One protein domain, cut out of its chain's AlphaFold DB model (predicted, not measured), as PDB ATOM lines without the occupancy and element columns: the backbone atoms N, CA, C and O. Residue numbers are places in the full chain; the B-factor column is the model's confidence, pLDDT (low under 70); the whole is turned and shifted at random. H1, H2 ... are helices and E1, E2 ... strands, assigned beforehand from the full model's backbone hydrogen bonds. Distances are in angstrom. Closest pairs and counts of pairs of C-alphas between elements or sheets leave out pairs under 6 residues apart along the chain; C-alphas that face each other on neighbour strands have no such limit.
ATOM      1  N   SER A  14     164.517 130.367 164.515       84.44
ATOM      2  CA  SER A  14     163.313 129.656 164.966       84.44
ATOM      3  C   SER A  14     162.066 130.540 164.934       84.44
ATOM      4  O   SER A  14     161.016 130.111 164.464       84.44
ATOM      5  N   GLN A  15     162.189 131.794 165.376       90.56
ATOM      6  CA  GLN A  15     161.108 132.772 165.290       90.56
ATOM      7  C   GLN A  15     160.795 133.101 163.830       90.56
ATOM      8  O   GLN A  15     159.631 133.152 163.446       90.56
ATOM      9  N   GLN A  16     161.826 133.263 162.995       95.44
ATOM     10  CA  GLN A  16     161.629 133.507 161.572       95.44
ATOM     11  C   GLN A  16     160.904 132.337 160.894       95.44
ATOM     12  O   GLN A  16     159.966 132.577 160.141       95.44
ATOM     13  N   TRP A  17     161.277 131.092 161.196       93.50
ATOM     14  CA  TRP A  17     160.583 129.899 160.702       93.50
ATOM     15  C   TRP A  17     159.096 129.901 161.078       93.50
ATOM     16  O   TRP A  17     158.246 129.687 160.215       93.50
ATOM     17  N   ALA A  18     158.773 130.224 162.334       90.31
ATOM     18  CA  ALA A  18     157.395 130.290 162.824       90.31
ATOM     19  C   ALA A  18     156.552 131.393 162.154       90.31
ATOM     20  O   ALA A  18     155.336 131.254 162.062       90.31
ATOM     21  N   THR A  19     157.175 132.473 161.664       94.62
ATOM     22  CA  THR A  19     156.467 133.542 160.931       94.62
ATOM     23  C   THR A  19     156.193 133.218 159.464       94.62
ATOM     24  O   THR A  19     155.376 133.894 158.840       94.62
ATOM     25  N   LEU A  20     156.869 132.214 158.896       94.56
ATOM     26  CA  LEU A  20     156.622 131.801 157.518       94.56
ATOM     27  C   LEU A  20     155.255 131.129 157.422       94.56
ATOM     28  O   LEU A  20     154.904 130.281 158.242       94.56
ATOM     29  N   ASN A  21     154.495 131.462 156.381       92.88
ATOM     30  CA  ASN A  21     153.287 130.706 156.087       92.88
ATOM     31  C   ASN A  21     153.650 129.289 155.602       92.88
ATOM     32  O   ASN A  21     154.770 129.028 155.163       92.88
ATOM     33  N   ARG A  22     152.681 128.372 155.640       87.50
ATOM     34  CA  ARG A  22     152.898 126.966 155.269       87.50
ATOM     35  C   ARG A  22     153.532 126.782 153.881       87.50
ATOM     36  O   ARG A  22     154.459 125.997 153.743       87.50
ATOM     37  N   VAL A  23     153.095 127.547 152.878       90.44
ATOM     38  CA  VAL A  23     153.623 127.454 151.502       90.44
ATOM     39  C   VAL A  23     155.082 127.919 151.434       90.44
ATOM     40  O   VAL A  23     155.900 127.307 150.752       90.44
ATOM     41  N   GLN A  24     155.430 128.985 152.158       94.00
ATOM     42  CA  GLN A  24     156.809 129.469 152.280       94.00
ATOM     43  C   GLN A  24     157.700 128.457 153.012       94.00
ATOM     44  O   GLN A  24     158.832 128.230 152.589       94.00
ATOM     45  N   GLN A  25     157.195 127.834 154.083       92.69
ATOM     46  CA  GLN A  25     157.891 126.767 154.808       92.69
ATOM     47  C   GLN A  25     158.169 125.569 153.892       92.69
ATOM     48  O   GLN A  25     159.312 125.128 153.794       92.69
ATOM     49  N   GLU A  26     157.151 125.089 153.174       88.38
ATOM     50  CA  GLU A  26     157.265 123.985 152.216       88.38
ATOM     51  C   GLU A  26     158.283 124.311 151.109       88.38
ATOM     52  O   GLU A  26     159.178 123.507 150.842       88.38
ATOM     53  N   LEU A  27     158.219 125.507 150.507       93.31
ATOM     54  CA  LEU A  27     159.167 125.950 149.473       93.31
ATOM     55  C   LEU A  27     160.606 126.037 149.995       93.31
ATOM     56  O   LEU A  27     161.541 125.576 149.330       93.31
ATOM     57  N   LEU A  28     160.792 126.614 151.182       94.94
ATOM     58  CA  LEU A  28     162.111 126.736 151.792       94.94
ATOM     59  C   LEU A  28     162.701 125.350 152.095       94.94
ATOM     60  O   LEU A  28     163.886 125.136 151.848       94.94
ATOM     61  N   LEU A  29     161.880 124.396 152.551       91.31
ATOM     62  CA  LEU A  29     162.304 123.014 152.800       91.31
ATOM     63  C   LEU A  29     162.619 122.246 151.527       91.31
ATOM     64  O   LEU A  29     163.661 121.600 151.463       91.31
ATOM     65  N   ALA A  30     161.774 122.342 150.500       90.38
ATOM     66  CA  ALA A  30     162.032 121.698 149.217       90.38
ATOM     67  C   ALA A  30     163.366 122.175 148.620       90.38
ATOM     68  O   ALA A  30     164.173 121.372 148.147       90.38
ATOM     69  N   THR A  31     163.639 123.480 148.708       94.19
ATOM     70  CA  THR A  31     164.920 124.050 148.266       94.19
ATOM     71  C   THR A  31     166.080 123.565 149.146       94.19
ATOM     72  O   THR A  31     167.147 123.247 148.627       94.19
ATOM     73  N   TYR A  32     165.868 123.446 150.460       93.88
ATOM     74  CA  TYR A  32     166.872 122.961 151.411       93.88
ATOM     75  C   TYR A  32     167.286 121.513 151.176       93.88
ATOM     76  O   TYR A  32     168.478 121.214 151.154       93.88
ATOM     77  N   VAL A  33     166.321 120.620 150.960       87.31
ATOM     78  CA  VAL A  33     166.584 119.205 150.671       87.31
ATOM     79  C   VAL A  33     167.432 119.062 149.404       87.31
ATOM     80  O   VAL A  33     168.405 118.308 149.394       87.31
ATOM     81  N   LEU A  34     167.120 119.834 148.358       90.38
ATOM     82  CA  LEU A  34     167.902 119.847 147.119       90.38
ATOM     83  C   LEU A  34     169.322 120.404 147.321       90.38
ATOM     84  O   LEU A  34     170.268 119.820 146.790       90.38
ATOM     85  N   ASP A  35     169.486 121.465 148.122       94.69
ATOM     86  CA  ASP A  35     170.801 122.035 148.469       94.69
ATOM     87  C   ASP A  35     171.658 121.019 149.241       94.69
ATOM     88  O   ASP A  35     172.831 120.834 148.920       94.69
ATOM     89  N   GLN A  36     171.070 120.294 150.200       90.19
ATOM     90  CA  GLN A  36     171.771 119.253 150.962       90.19
ATOM     91  C   GLN A  36     172.133 118.028 150.112       90.19
ATOM     92  O   GLN A  36     173.213 117.461 150.288       90.19
ATOM     93  N   ALA A  37     171.269 117.623 149.175       85.75
ATOM     94  CA  ALA A  37     171.573 116.545 148.236       85.75
ATOM     95  C   ALA A  37     172.723 116.926 147.290       85.75
ATOM     96  O   ALA A  37     173.630 116.124 147.065       85.75
ATOM     97  N   ALA A  38     172.723 118.162 146.782       91.31
ATOM     98  CA  ALA A  38     173.810 118.676 145.954       91.31
ATOM     99  C   ALA A  38     175.124 118.799 146.745       91.31
ATOM    100  O   ALA A  38     176.179 118.425 146.238       91.31
ATOM    101  N   GLU A  39     175.064 119.235 148.006       92.50
ATOM    102  CA  GLU A  39     176.239 119.303 148.878       92.50
ATOM    103  C   GLU A  39     176.831 117.917 149.166       92.50
ATOM    104  O   GLU A  39     178.052 117.769 149.165       92.50
ATOM    105  N   ALA A  40     175.993 116.899 149.391       83.56
ATOM    106  CA  ALA A  40     176.452 115.520 149.546       83.56
ATOM    107  C   ALA A  40     177.135 115.014 148.266       83.56
ATOM    108  O   ALA A  40     178.261 114.535 148.329       83.56
ATOM    109  N   HIS A  41     176.521 115.228 147.101       86.56
ATOM    110  CA  HIS A  41     177.103 114.831 145.819       86.56
ATOM    111  C   HIS A  41     178.469 115.488 145.548       86.56
ATOM    112  O   HIS A  41     179.414 114.818 145.142       86.56
ATOM    113  N   GLU A  42     178.614 116.789 145.814       92.19
ATOM    114  CA  GLU A  42     179.900 117.497 145.677       92.19
ATOM    115  C   GLU A  42     180.916 117.088 146.754       92.19
ATOM    116  O   GLU A  42     182.135 117.211 146.570       92.19
ATOM    117  N   ARG A  43     180.441 116.585 147.901       85.06
ATOM    118  CA  ARG A  43     181.312 116.005 148.920       85.06
ATOM    119  C   ARG A  43     181.942 114.714 148.415       85.06
ATOM    120  O   ARG A  43     183.159 114.593 148.549       85.06
ATOM    121  N   ASP A  44     181.138 113.852 147.802       81.94
ATOM    122  CA  ASP A  44     181.525 112.538 147.275       81.94
ATOM    123  C   ASP A  44     182.341 112.649 145.973       81.94
ATOM    124  O   ASP A  44     183.270 111.880 145.740       81.94
ATOM    125  N   ALA A  45     182.112 113.687 145.161       83.06
ATOM    126  CA  ALA A  45     182.926 113.953 143.971       83.06
ATOM    127  C   ALA A  45     184.430 114.098 144.291       83.06
ATOM    128  O   ALA A  45     185.276 113.766 143.462       83.06
ATOM    129  N   TRP A  46     184.768 114.556 145.503       75.94
ATOM    130  CA  TRP A  46     186.152 114.617 145.978       75.94
ATOM    131  C   TRP A  46     186.762 113.228 146.206       75.94
ATOM    132  O   TRP A  46     187.915 113.016 145.838       75.94
ATOM    133  N   SER A  47     186.012 112.280 146.785       75.88
ATOM    134  CA  SER A  47     186.495 110.898 146.940       75.88
ATOM    135  C   SER A  47     186.706 110.205 145.595       75.88
ATOM    136  O   SER A  47     187.591 109.362 145.490       75.88
ATOM    137  N   ASP A  48     185.985 110.636 144.558       80.06
ATOM    138  CA  ASP A  48     186.124 110.138 143.184       80.06
ATOM    139  C   ASP A  48     187.234 110.853 142.381       80.06
ATOM    140  O   ASP A  48     187.337 110.688 141.164       80.06
ATOM    141  N   GLY A  49     188.045 111.702 143.027       89.25
ATOM    142  CA  GLY A  49     189.146 112.431 142.388       89.25
ATOM    143  C   GLY A  49     188.715 113.592 141.481       89.25
ATOM    144  O   GLY A  49     189.542 114.145 140.753       89.25
ATOM    145  N   ARG A  50     187.439 113.998 141.504       90.06
ATOM    146  CA  ARG A  50     186.950 115.145 140.725       90.06
ATOM    147  C   ARG A  50     187.198 116.453 141.476       90.06
ATOM    148  O   ARG A  50     187.084 116.539 142.700       90.06
ATOM    149  N   ARG A  51     187.497 117.522 140.730       89.88
ATOM    150  CA  ARG A  51     187.631 118.870 141.297       89.88
ATOM    151  C   ARG A  51     186.259 119.371 141.752       89.88
ATOM    152  O   ARG A  51     185.332 119.434 140.947       89.88
ATOM    153  N   ARG A  52     186.148 119.762 143.026       89.12
ATOM    154  CA  ARG A  52     184.928 120.384 143.563       89.12
ATOM    155  C   ARG A  52     184.606 121.673 142.824       89.12
ATOM    156  O   ARG A  52     185.484 122.526 142.663       89.12
ATOM    157  N   ARG A  53     183.342 121.829 142.437       92.50
ATOM    158  CA  ARG A  53     182.851 123.085 141.868       92.50
ATOM    159  C   ARG A  53     182.591 124.110 142.981       92.50
ATOM    160  O   ARG A  53     182.197 123.722 144.090       92.50
ATOM    161  N   PRO A  54     182.789 125.415 142.726       93.94
ATOM    162  CA  PRO A  54     182.400 126.471 143.653       93.94
ATOM    163  C   PRO A  54     180.928 126.357 144.068       93.94
ATOM    164  O   PRO A  54     180.051 126.100 143.245       93.94
ATOM    165  N   ALA A  55     180.636 126.588 145.353       92.62
ATOM    166  CA  ALA A  55     179.274 126.461 145.887       92.62
ATOM    167  C   ALA A  55     178.263 127.411 145.233       92.62
ATOM    168  O   ALA A  55     177.062 127.166 145.266       92.62
ATOM    169  N   GLU A  56     178.738 128.503 144.646       93.25
ATOM    170  CA  GLU A  56     177.909 129.445 143.900       93.25
ATOM    171  C   GLU A  56     177.371 128.889 142.579       93.25
ATOM    172  O   GLU A  56     176.348 129.385 142.117       93.25
ATOM    173  N   GLU A  57     178.005 127.861 142.006       92.69
ATOM    174  CA  GLU A  57     177.609 127.273 140.725       92.69
ATOM    175  C   GLU A  57     176.538 126.191 140.901       92.69
ATOM    176  O   GLU A  57     175.513 126.207 140.222       92.69
ATOM    177  N   TRP A  58     176.739 125.250 141.829       94.25
ATOM    178  CA  TRP A  58     175.886 124.057 141.946       94.25
ATOM    179  C   TRP A  58     174.680 124.210 142.881       94.25
ATOM    180  O   TRP A  58     173.811 123.338 142.895       94.25
ATOM    181  N   ARG A  59     174.587 125.308 143.645       96.00
ATOM    182  CA  ARG A  59     173.467 125.573 144.574       96.00
ATOM    183  C   ARG A  59     172.240 126.223 143.933       96.00
ATOM    184  O   ARG A  59     171.264 126.500 144.627       96.00
ATOM    185  N   TRP A  60     172.282 126.501 142.633       97.31
ATOM    186  CA  TRP A  60     171.116 126.991 141.903       97.31
ATOM    187  C   TRP A  60     170.216 125.823 141.502       97.31
ATOM    188  O   TRP A  60     170.598 124.942 140.731       97.31
ATOM    189  N   HIS A  61     168.989 125.830 142.010       96.56
ATOM    190  CA  HIS A  61     167.984 124.820 141.721       96.56
ATOM    191  C   HIS A  61     166.855 125.417 140.893       96.56
ATOM    192  O   HIS A  61     166.236 126.410 141.267       96.56
ATOM    193  N   ARG A  62     166.555 124.771 139.766       95.38
ATOM    194  CA  ARG A  62     165.461 125.170 138.878       95.38
ATOM    195  C   ARG A  62     164.132 125.060 139.621       95.38
ATOM    196  O   ARG A  62     163.751 123.960 140.027       95.38
ATOM    197  N   PHE A  63     163.427 126.176 139.766       93.88
ATOM    198  CA  PHE A  63     162.063 126.205 140.272       93.88
ATOM    199  C   PHE A  63     161.081 125.841 139.165       93.88
ATOM    200  O   PHE A  63     160.382 124.842 139.278       93.88
ATOM    201  N   GLY A  64     161.092 126.567 138.052       90.56
ATOM    202  CA  GLY A  64     160.210 126.314 136.916       90.56
ATOM    203  C   GLY A  64     160.190 127.489 135.948       90.56
ATOM    204  O   GLY A  64     160.847 128.502 136.184       90.56
ATOM    205  N   TYR A  65     159.448 127.344 134.856       88.75
ATOM    206  CA  TYR A  65     159.280 128.408 133.870       88.75
ATOM    207  C   TYR A  65     158.170 129.374 134.301       88.75
ATOM    208  O   TYR A  65     157.098 128.925 134.703       88.75
ATOM    209  N   VAL A  66     158.427 130.683 134.224       85.75
ATOM    210  CA  VAL A  66     157.503 131.725 134.722       85.75
ATOM    211  C   VAL A  66     156.441 132.107 133.683       85.75
ATOM    212  O   VAL A  66     155.314 132.410 134.060       85.75
ATOM    213  N   ASP A  67     156.755 131.997 132.387       83.00
ATOM    214  CA  ASP A  67     155.849 132.379 131.283       83.00
ATOM    215  C   ASP A  67     155.613 131.255 130.273       83.00
ATOM    216  O   ASP A  67     155.105 131.481 129.175       83.00
ATOM    217  N   ALA A  68     156.020 130.031 130.601       77.94
ATOM    218  CA  ALA A  68     155.791 128.931 129.685       77.94
ATOM    219  C   ALA A  68     154.313 128.519 129.711       77.94
ATOM    220  O   ALA A  68     153.667 128.492 130.762       77.94
ATOM    221  N   GLY A  69     153.788 128.190 128.532       76.44
ATOM    222  CA  GLY A  69     152.414 127.730 128.385       76.44
ATOM    223  C   GLY A  69     152.114 126.450 129.185       76.44
ATOM    224  O   GLY A  69     153.023 125.778 129.691       76.44
ATOM    225  N   PRO A  70     150.826 126.074 129.281       71.31
ATOM    226  CA  PRO A  70     150.409 124.833 129.921       71.31
ATOM    227  C   PRO A  70     151.196 123.638 129.360       71.31
ATOM    228  O   PRO A  70     151.214 123.420 128.151       71.31
ATOM    229  N   GLY A  71     151.841 122.863 130.236       74.75
ATOM    230  CA  GLY A  71     152.623 121.680 129.851       74.75
ATOM    231  C   GLY A  71     154.144 121.844 129.918       74.75
ATOM    232  O   GLY A  71     154.856 120.869 129.689       74.75
ATOM    233  N   ALA A  72     154.657 123.022 130.278       80.75
ATOM    234  CA  ALA A  72     156.074 123.166 130.590       80.75
ATOM    235  C   ALA A  72     156.471 122.263 131.776       80.75
ATOM    236  O   ALA A  72     155.758 122.238 132.786       80.75
ATOM    237  N   PRO A  73     157.588 121.519 131.684       80.31
ATOM    238  CA  PRO A  73     157.987 120.618 132.754       80.31
ATOM    239  C   PRO A  73     158.362 121.422 134.010       80.31
ATOM    240  O   PRO A  73     159.046 122.449 133.897       80.31
ATOM    241  N   PRO A  74     157.943 120.983 135.212       86.69
ATOM    242  CA  PRO A  74     158.331 121.645 136.450       86.69
ATOM    243  C   PRO A  74     159.847 121.540 136.658       86.69
ATOM    244  O   PRO A  74     160.477 120.542 136.303       86.69
ATOM    245  N   GLY A  75     160.449 122.566 137.262       88.25
ATOM    246  CA  GLY A  75     161.818 122.461 137.762       88.25
ATOM    247  C   GLY A  75     161.891 121.526 138.973       88.25
ATOM    248  O   GLY A  75     160.870 121.146 139.544       88.25
ATOM    249  N   LYS A  76     163.107 121.163 139.399       88.25
ATOM    250  CA  LYS A  76     163.320 120.232 140.523       88.25
ATOM    251  C   LYS A  76     162.654 120.703 141.819       88.25
ATOM    252  O   LYS A  76     162.054 119.884 142.506       88.25
ATOM    253  N   VAL A  77     162.719 122.002 142.136       90.69
ATOM    254  CA  VAL A  77     162.083 122.540 143.357       90.69
ATOM    255  C   VAL A  77     160.562 122.420 143.257       90.69
ATOM    256  O   VAL A  77     159.911 121.997 144.207       90.69
ATOM    257  N   ARG A  78     159.985 122.742 142.091       89.38
ATOM    258  CA  ARG A  78     158.540 122.647 141.879       89.38
ATOM    259  C   ARG A  78     158.045 121.206 141.883       89.38
ATOM    260  O   ARG A  78     157.020 120.939 142.492       89.38
ATOM    261  N   ALA A  79     158.786 120.292 141.264       84.25
ATOM    262  CA  ALA A  79     158.478 118.868 141.284       84.25
ATOM    263  C   ALA A  79     158.492 118.311 142.718       84.25
ATOM    264  O   ALA A  79     157.580 117.580 143.093       84.25
ATOM    265  N   ALA A  80     159.471 118.715 143.539       81.19
ATOM    266  CA  ALA A  80     159.520 118.347 144.955       81.19
ATOM    267  C   ALA A  80     158.315 118.891 145.746       81.19
ATOM    268  O   ALA A  80     157.791 118.199 146.608       81.19
ATOM    269  N   LEU A  81     157.836 120.099 145.432       84.88
ATOM    270  CA  LEU A  81     156.642 120.678 146.062       84.88
ATOM    271  C   LEU A  81     155.335 120.031 145.617       84.88
ATOM    272  O   LEU A  81     154.454 119.803 146.439       84.88
ATOM    273  N   ASP A  82     155.193 119.744 144.324       81.19
ATOM    274  CA  ASP A  82     153.994 119.096 143.790       81.19
ATOM    275  C   ASP A  82     153.848 117.656 144.325       81.19
ATOM    276  O   ASP A  82     152.732 117.144 144.387       81.19
ATOM    277  N   ALA A  83     154.947 117.026 144.759       70.06
ATOM    278  CA  ALA A  83     154.928 115.734 145.445       70.06
ATOM    279  C   ALA A  83     154.374 115.819 146.881       70.06
ATOM    280  O   ALA A  83     153.755 114.870 147.358       70.06
ATOM    281  N   THR A  84     154.557 116.953 147.567       65.12
ATOM    282  CA  THR A  84     154.157 117.123 148.976       65.12
ATOM    283  C   THR A  84     152.860 117.905 149.163       65.12
ATOM    284  O   THR A  84     152.192 117.760 150.186       65.12
ATOM    285  N   THR A  85     152.474 118.732 148.189       61.28
ATOM    286  CA  THR A  85     151.437 119.757 148.364       61.28
ATOM    287  C   THR A  85     150.387 119.699 147.254       61.28
ATOM    288  O   THR A  85     150.705 119.636 146.067       61.28
ATOM    289  N   ARG A  86     149.096 119.804 147.607       58.84
ATOM    290  CA  ARG A  86     148.021 119.992 146.612       58.84
ATOM    291  C   ARG A  86     148.173 121.373 145.954       58.84
ATOM    292  O   ARG A  86     148.289 122.377 146.651       58.84
ATOM    293  N   ARG A  87     148.171 121.420 144.614       60.66
ATOM    294  CA  ARG A  87     148.431 122.609 143.767       60.66
ATOM    295  C   ARG A  87     147.769 123.896 144.300       60.66
ATOM    296  O   ARG A  87     146.583 124.122 144.081       60.66
ATOM    297  N   SER A  88     148.550 124.772 144.936       61.19
ATOM    298  CA  SER A  88     148.096 126.095 145.388       61.19
ATOM    299  C   SER A  88     148.549 127.200 144.429       61.19
ATOM    300  O   SER A  88     149.720 127.262 144.051       61.19
ATOM    301  N   ARG A  89     147.641 128.123 144.075       61.28
ATOM    302  CA  ARG A  89     147.959 129.335 143.287       61.28
ATOM    303  C   ARG A  89     149.011 130.225 143.969       61.28
ATOM    304  O   ARG A  89     149.748 130.916 143.276       61.28
ATOM    305  N   ARG A  90     149.126 130.171 145.305       68.62
ATOM    306  CA  ARG A  90     150.111 130.953 146.085       68.62
ATOM    307  C   ARG A  90     151.566 130.521 145.878       68.62
ATOM    308  O   ARG A  90     152.476 131.237 146.270       68.62
ATOM    309  N   LEU A  91     151.809 129.381 145.230       78.19
ATOM    310  CA  LEU A  91     153.169 128.904 144.968       78.19
ATOM    311  C   LEU A  91     153.960 129.807 144.004       78.19
ATOM    312  O   LEU A  91     155.176 129.680 143.942       78.19
ATOM    313  N   LEU A  92     153.297 130.693 143.250       79.81
ATOM    314  CA  LEU A  92     153.965 131.588 142.298       79.81
ATOM    315  C   LEU A  92     154.571 132.838 142.955       79.81
ATOM    316  O   LEU A  92     155.568 133.342 142.449       79.81
ATOM    317  N   THR A  93     154.016 133.327 144.073       89.81
ATOM    318  CA  THR A  93     154.540 134.523 144.773       89.81
ATOM    319  C   THR A  93     155.539 134.174 145.874       89.81
ATOM    320  O   THR A  93     156.425 134.970 146.176       89.81
ATOM    321  N   ALA A  94     155.457 132.960 146.429       92.06
ATOM    322  CA  ALA A  94     156.308 132.511 147.530       92.06
ATOM    323  C   ALA A  94     157.831 132.652 147.283       92.06
ATOM    324  O   ALA A  94     158.529 133.019 148.230       92.06
ATOM    325  N   PRO A  95     158.387 132.414 146.072       95.44
ATOM    326  CA  PRO A  95     159.815 132.630 145.829       95.44
ATOM    327  C   PRO A  95     160.260 134.083 146.026       95.44
ATOM    328  O   PRO A  95     161.286 134.316 146.664       95.44
ATOM    329  N   ALA A  96     159.471 135.046 145.537       95.56
ATOM    330  CA  ALA A  96     159.761 136.469 145.698       95.56
ATOM    331  C   ALA A  96     159.661 136.884 147.175       95.56
ATOM    332  O   ALA A  96     160.576 137.508 147.700       95.56
ATOM    333  N   GLU A  97     158.622 136.428 147.882       95.81
ATOM    334  CA  GLU A  97     158.446 136.704 149.316       95.81
ATOM    335  C   GLU A  97     159.608 136.150 150.166       95.81
ATOM    336  O   GLU A  97     160.088 136.807 151.092       95.81
ATOM    337  N   LEU A  98     160.110 134.946 149.858       96.94
ATOM    338  CA  LEU A  98     161.287 134.387 150.536       96.94
ATOM    339  C   LEU A  98     162.578 135.147 150.192       96.94
ATOM    340  O   LEU A  98     163.479 135.215 151.038       96.94
ATOM    341  N   ALA A  99     162.682 135.695 148.978       97.06
ATOM    342  CA  ALA A  99     163.807 136.527 148.568       97.06
ATOM    343  C   ALA A  99     163.810 137.871 149.310       97.06
ATOM    344  O   ALA A  99     164.848 138.259 149.846       97.06
ATOM    345  N   ASP A 100     162.645 138.502 149.471       96.50
ATOM    346  CA  ASP A 100     162.479 139.736 150.254       96.50
ATOM    347  C   ASP A 100     162.858 139.539 151.733       96.50
ATOM    348  O   ASP A 100     163.430 140.420 152.378       96.50
ATOM    349  N   LEU A 101     162.614 138.343 152.281       96.19
ATOM    350  CA  LEU A 101     163.051 137.954 153.629       96.19
ATOM    351  C   LEU A 101     164.554 137.610 153.723       96.19
ATOM    352  O   LEU A 101     165.056 137.314 154.820       96.19
ATOM    353  N   GLY A 102     165.277 137.617 152.599       96.69
ATOM    354  CA  GLY A 102     166.692 137.256 152.492       96.69
ATOM    355  C   GLY A 102     166.968 135.775 152.764       96.69
ATOM    356  O   GLY A 102     168.049 135.421 153.250       96.69
ATOM    357  N   LEU A 103     165.983 134.898 152.538       97.25
ATOM    358  CA  LEU A 103     166.095 133.455 152.779       97.25
ATOM    359  C   LEU A 103     166.527 132.683 151.530       97.25
ATOM    360  O   LEU A 103     167.224 131.672 151.645       97.25
ATOM    361  N   VAL A 104     166.184 133.181 150.347       97.94
ATOM    362  CA  VAL A 104     166.639 132.643 149.062       97.94
ATOM    363  C   VAL A 104     167.128 133.775 148.165       97.94
ATOM    364  O   VAL A 104     166.645 134.895 148.264       97.94
ATOM    365  N   ASP A 105     168.075 133.477 147.287       97.94
ATOM    366  CA  ASP A 105     168.373 134.298 146.122       97.94
ATOM    367  C   ASP A 105     167.572 133.754 144.934       97.94
ATOM    368  O   ASP A 105     167.392 132.537 144.799       97.94
ATOM    369  N   GLN A 106     167.135 134.649 144.052       97.25
ATOM    370  CA  GLN A 106     166.442 134.301 142.815       97.25
ATOM    371  C   GLN A 106     167.243 134.761 141.598       97.25
ATOM    372  O   GLN A 106     167.821 135.848 141.594       97.25
ATOM    373  N   ARG A 107     167.262 133.930 140.556       95.94
ATOM    374  CA  ARG A 107     167.829 134.257 139.245       95.94
ATOM    375  C   ARG A 107     166.819 133.889 138.175       95.94
ATOM    376  O   ARG A 107     166.265 132.791 138.208       95.94
ATOM    377  N   LEU A 108     166.592 134.802 137.243       95.81
ATOM    378  CA  LEU A 108     165.771 134.562 136.069       95.81
ATOM    379  C   LEU A 108     166.696 134.426 134.862       95.81
ATOM    380  O   LEU A 108     167.500 135.317 134.599       95.81
ATOM    381  N   GLU A 109     166.615 133.297 134.174       93.81
ATOM    382  CA  GLU A 109     167.441 132.994 133.007       93.81
ATOM    383  C   GLU A 109     166.562 132.876 131.775       93.81
ATOM    384  O   GLU A 109     165.549 132.181 131.803       93.81
ATOM    385  N   GLU A 110     166.963 133.509 130.681       91.06
ATOM    386  CA  GLU A 110     166.360 133.252 129.379       91.06
ATOM    387  C   GLU A 110     166.948 131.962 128.813       91.06
ATOM    388  O   GLU A 110     168.148 131.868 128.552       91.06
ATOM    389  N   VAL A 111     166.101 130.950 128.653       87.56
ATOM    390  CA  VAL A 111     166.491 129.650 128.113       87.56
ATOM    391  C   VAL A 111     165.738 129.437 126.801       87.56
ATOM    392  O   VAL A 111     164.528 129.679 126.747       87.56
ATOM    393  N   PRO A 112     166.410 128.977 125.732       83.00
ATOM    394  CA  PRO A 112     165.722 128.561 124.519       83.00
ATOM    395  C   PRO A 112     164.708 127.460 124.847       83.00
ATOM    396  O   PRO A 112     165.042 126.472 125.508       83.00
ATOM    397  N   GLN A 113     163.463 127.617 124.402       73.44
ATOM    398  CA  GLN A 113     162.492 126.530 124.457       73.44
ATOM    399  C   GLN A 113     162.867 125.504 123.367       73.44
ATOM    400  O   GLN A 113     163.114 125.876 122.226       73.44
ATOM    401  N   GLY A 114     162.965 124.218 123.720       66.19
ATOM    402  CA  GLY A 114     163.164 123.124 122.759       66.19
ATOM    403  C   GLY A 114     164.604 122.854 122.287       66.19
ATOM    404  O   GLY A 114     165.519 123.660 122.431       66.19
ATOM    405  N   GLN A 122     161.989 132.756 123.774       78.62
ATOM    406  CA  GLN A 122     162.795 132.610 124.982       78.62
ATOM    407  C   GLN A 122     161.844 132.428 126.165       78.62
ATOM    408  O   GLN A 122     160.996 133.280 126.431       78.62
ATOM    409  N   VAL A 123     161.970 131.307 126.874       86.56
ATOM    410  CA  VAL A 123     161.231 131.083 128.118       86.56
ATOM    411  C   VAL A 123     162.108 131.479 129.291       86.56
ATOM    412  O   VAL A 123     163.306 131.201 129.320       86.56
ATOM    413  N   ARG A 124     161.505 132.120 130.291       92.06
ATOM    414  CA  ARG A 124     162.220 132.542 131.494       92.06
ATOM    415  C   ARG A 124     162.171 131.439 132.547       92.06
ATOM    416  O   ARG A 124     161.095 131.069 133.023       92.06
ATOM    417  N   LEU A 125     163.333 130.899 132.891       92.88
ATOM    418  CA  LEU A 125     163.534 129.884 133.920       92.88
ATOM    419  C   LEU A 125     163.891 130.562 135.246       92.88
ATOM    420  O   LEU A 125     164.931 131.209 135.356       92.88
ATOM    421  N   LEU A 126     163.045 130.385 136.261       96.00
ATOM    422  CA  LEU A 126     163.343 130.813 137.623       96.00
ATOM    423  C   LEU A 126     164.199 129.750 138.317       96.00
ATOM    424  O   LEU A 126     163.792 128.591 138.440       96.00
ATOM    425  N   SER A 127     165.360 130.163 138.806       96.75
ATOM    426  CA  SER A 127     166.267 129.372 139.634       96.75
ATOM    427  C   SER A 127     166.344 129.982 141.034       96.75
ATOM    428  O   SER A 127     166.388 131.203 141.186       96.75
ATOM    429  N   LEU A 128     166.385 129.131 142.058       97.69
ATOM    430  CA  LEU A 128     166.496 129.529 143.460       97.69
ATOM    431  C   LEU A 128     167.791 128.995 144.057       97.69
ATOM    432  O   LEU A 128     168.184 127.861 143.785       97.69
ATOM    433  N   ARG A 129     168.422 129.794 144.911       97.38
ATOM    434  CA  ARG A 129     169.574 129.391 145.719       97.38
ATOM    435  C   ARG A 129     169.299 129.740 147.168       97.38
ATOM    436  O   ARG A 129     168.888 130.851 147.470       97.38
ATOM    437  N   MET A 130     169.555 128.827 148.097       97.06
ATOM    438  CA  MET A 130     169.404 129.167 149.511       97.06
ATOM    439  C   MET A 130     170.530 130.062 150.011       97.06
ATOM    440  O   MET A 130     171.714 129.758 149.841       97.06
ATOM    441  N   THR A 131     170.161 131.115 150.738       96.81
ATOM    442  CA  THR A 131     171.142 131.920 151.462       96.81
ATOM    443  C   THR A 131     171.609 131.180 152.718       96.81
ATOM    444  O   THR A 131     170.970 130.254 153.231       96.81
ATOM    445  N   THR A 132     172.727 131.619 153.299       95.25
ATOM    446  CA  THR A 132     173.183 131.115 154.607       95.25
ATOM    447  C   THR A 132     172.148 131.358 155.713       95.25
ATOM    448  O   THR A 132     172.040 130.564 156.649       95.25
ATOM    449  N   ARG A 133     171.363 132.441 155.619       95.88
ATOM    450  CA  ARG A 133     170.247 132.713 156.534       95.88
ATOM    451  C   ARG A 133     169.095 131.740 156.294       95.88
ATOM    452  O   ARG A 133     168.661 131.111 157.253       95.88
ATOM    453  N   GLY A 134     168.694 131.544 155.037       96.06
ATOM    454  CA  GLY A 134     167.704 130.549 154.628       96.06
ATOM    455  C   GLY A 134     167.991 129.175 155.200       96.06
ATOM    456  O   GLY A 134     167.123 128.577 155.823       96.06
ATOM    457  N   ARG A 135     169.231 128.691 155.064       94.25
ATOM    458  CA  ARG A 135     169.622 127.376 155.597       94.25
ATOM    459  C   ARG A 135     169.483 127.280 157.106       94.25
ATOM    460  O   ARG A 135     169.026 126.264 157.611       94.25
ATOM    461  N   ARG A 136     169.873 128.328 157.836       91.94
ATOM    462  CA  ARG A 136     169.720 128.361 159.298       91.94
ATOM    463  C   ARG A 136     168.249 128.293 159.707       91.94
ATOM    464  O   ARG A 136     167.939 127.572 160.643       91.94
ATOM    465  N   VAL A 137     167.375 128.998 158.991       93.00
ATOM    466  CA  VAL A 137     165.918 128.987 159.206       93.00
ATOM    467  C   VAL A 137     165.304 127.639 158.809       93.00
ATOM    468  O   VAL A 137     164.523 127.072 159.562       93.00
ATOM    469  N   ALA A 138     165.708 127.051 157.684       91.81
ATOM    470  CA  ALA A 138     165.230 125.737 157.261       91.81
ATOM    471  C   ALA A 138     165.623 124.628 158.249       91.81
ATOM    472  O   ALA A 138     164.812 123.758 158.543       91.81
ATOM    473  N   ARG A 139     166.823 124.678 158.844       86.75
ATOM    474  CA  ARG A 139     167.250 123.701 159.866       86.75
ATOM    475  C   ARG A 139     166.376 123.706 161.116       86.75
ATOM    476  O   ARG A 139     166.235 122.664 161.748       86.75
ATOM    477  N   THR A 140     165.768 124.840 161.478       83.88
ATOM    478  CA  THR A 140     164.883 124.889 162.655       83.88
ATOM    479  C   THR A 140     163.547 124.188 162.439       83.88
ATOM    480  O   THR A 140     162.836 123.965 163.410       83.88
ATOM    481  N   SER A 141     163.228 123.784 161.206       80.56
ATOM    482  CA  SER A 141     162.065 122.936 160.913       80.56
ATOM    483  C   SER A 141     162.155 121.535 161.523       80.56
ATOM    484  O   SER A 141     161.146 120.850 161.629       80.56
TER     485      SER A 141
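What this domain is: This is residues 14 to 114 and 122 to 141 of the 478 residues of an uncharacterized protein of Asanoa hainanensis (UniProt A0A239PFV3). One long helix, H2, crosses a small twisted sheet of three strands, close to the ends of the two long strands E2 and E3. H4, H6 and H7 pack on the first half of H2, H1 packs on H7, and the later part of H2 runs on past the sheet. The printed part has 121 residues with seven named helices and three named strands, in the order H1 H2 H3 E1 H4 H5 H6 E2 E3 H7; the sheet's order is E1 E3 E2, antiparallel, and the class is mixed. It is compact, with a radius of gyration of the C-alphas of 14.9 A and spans of 44 by 43 by 25 A.

Where its parts are: Find C-alpha 14 at (163.313, 129.656, 164.966), where H1, residues 14 to 19, begins. H2, residues 22 to 47, runs 38.2 A to C-alpha 47 at (186.495, 110.898, 146.940). Next come H3, residues 55 to 58; E1, residues 61 to 65, 12.3 A; H4, residues 76 to 84, 12.8 A; H5, residues 89 to 92; and H6, residues 94 to 100. E2, residues 104 to 112, spans 24.9 A and E3, residues 122 to 130, 25.6 A. H7, residues 132 to 139, ends at (167.250, 123.701, 159.866).

How they stand to each other: Start at H2, the hub. It is on the sheet at a height of 7.4 A, over E3 and across the strands at 73 degrees on the local plane. With residues 26 to 34 it touches H4, closest at C-alphas 31 and 77, 5.9 A, at a steep tilt of 54 degrees, opposite ways. With residues 23 to 28 it touches H6, C-alphas 24 and 94 being closest at 5.7 A, and with 25 to 32 H7, C-alphas 29 and 138 being closest at 6.0 A. H1 touches H7, about perpendicular at 86 degrees; C-alphas 17 and 137 are closest, 5.6 A. H3 and H5 are close to H2 but not clearly touching, at 7.0 A and 6.7 A. H4 and H6 are on the same face of the sheet; H2 and H6 with it make two layers, helices on one face of a sheet. In the sheet, look for N 63 and O 126 at 2.8 A between E1 and E3, and N 107 and O 127 at 2.9 A between E2 and E3. Every O i to N i+4 pair is within hydrogen-bond range in H1, H6 and H7, against 20 of 22 in H2 and 4 of 5 in H4; H3 and H5 are too short for such a pair.

The domain as a whole: The C-alphas farthest apart, of Gly 49 and Arg 89, are 44.5 A apart. Residues 115 to 121 are not printed, and C-alphas 114 and 122 are 9.7 A apart across this cut. Of the links printed whole, none is long. Look for pLDDT under 70 at residues 84 to 90 and 114.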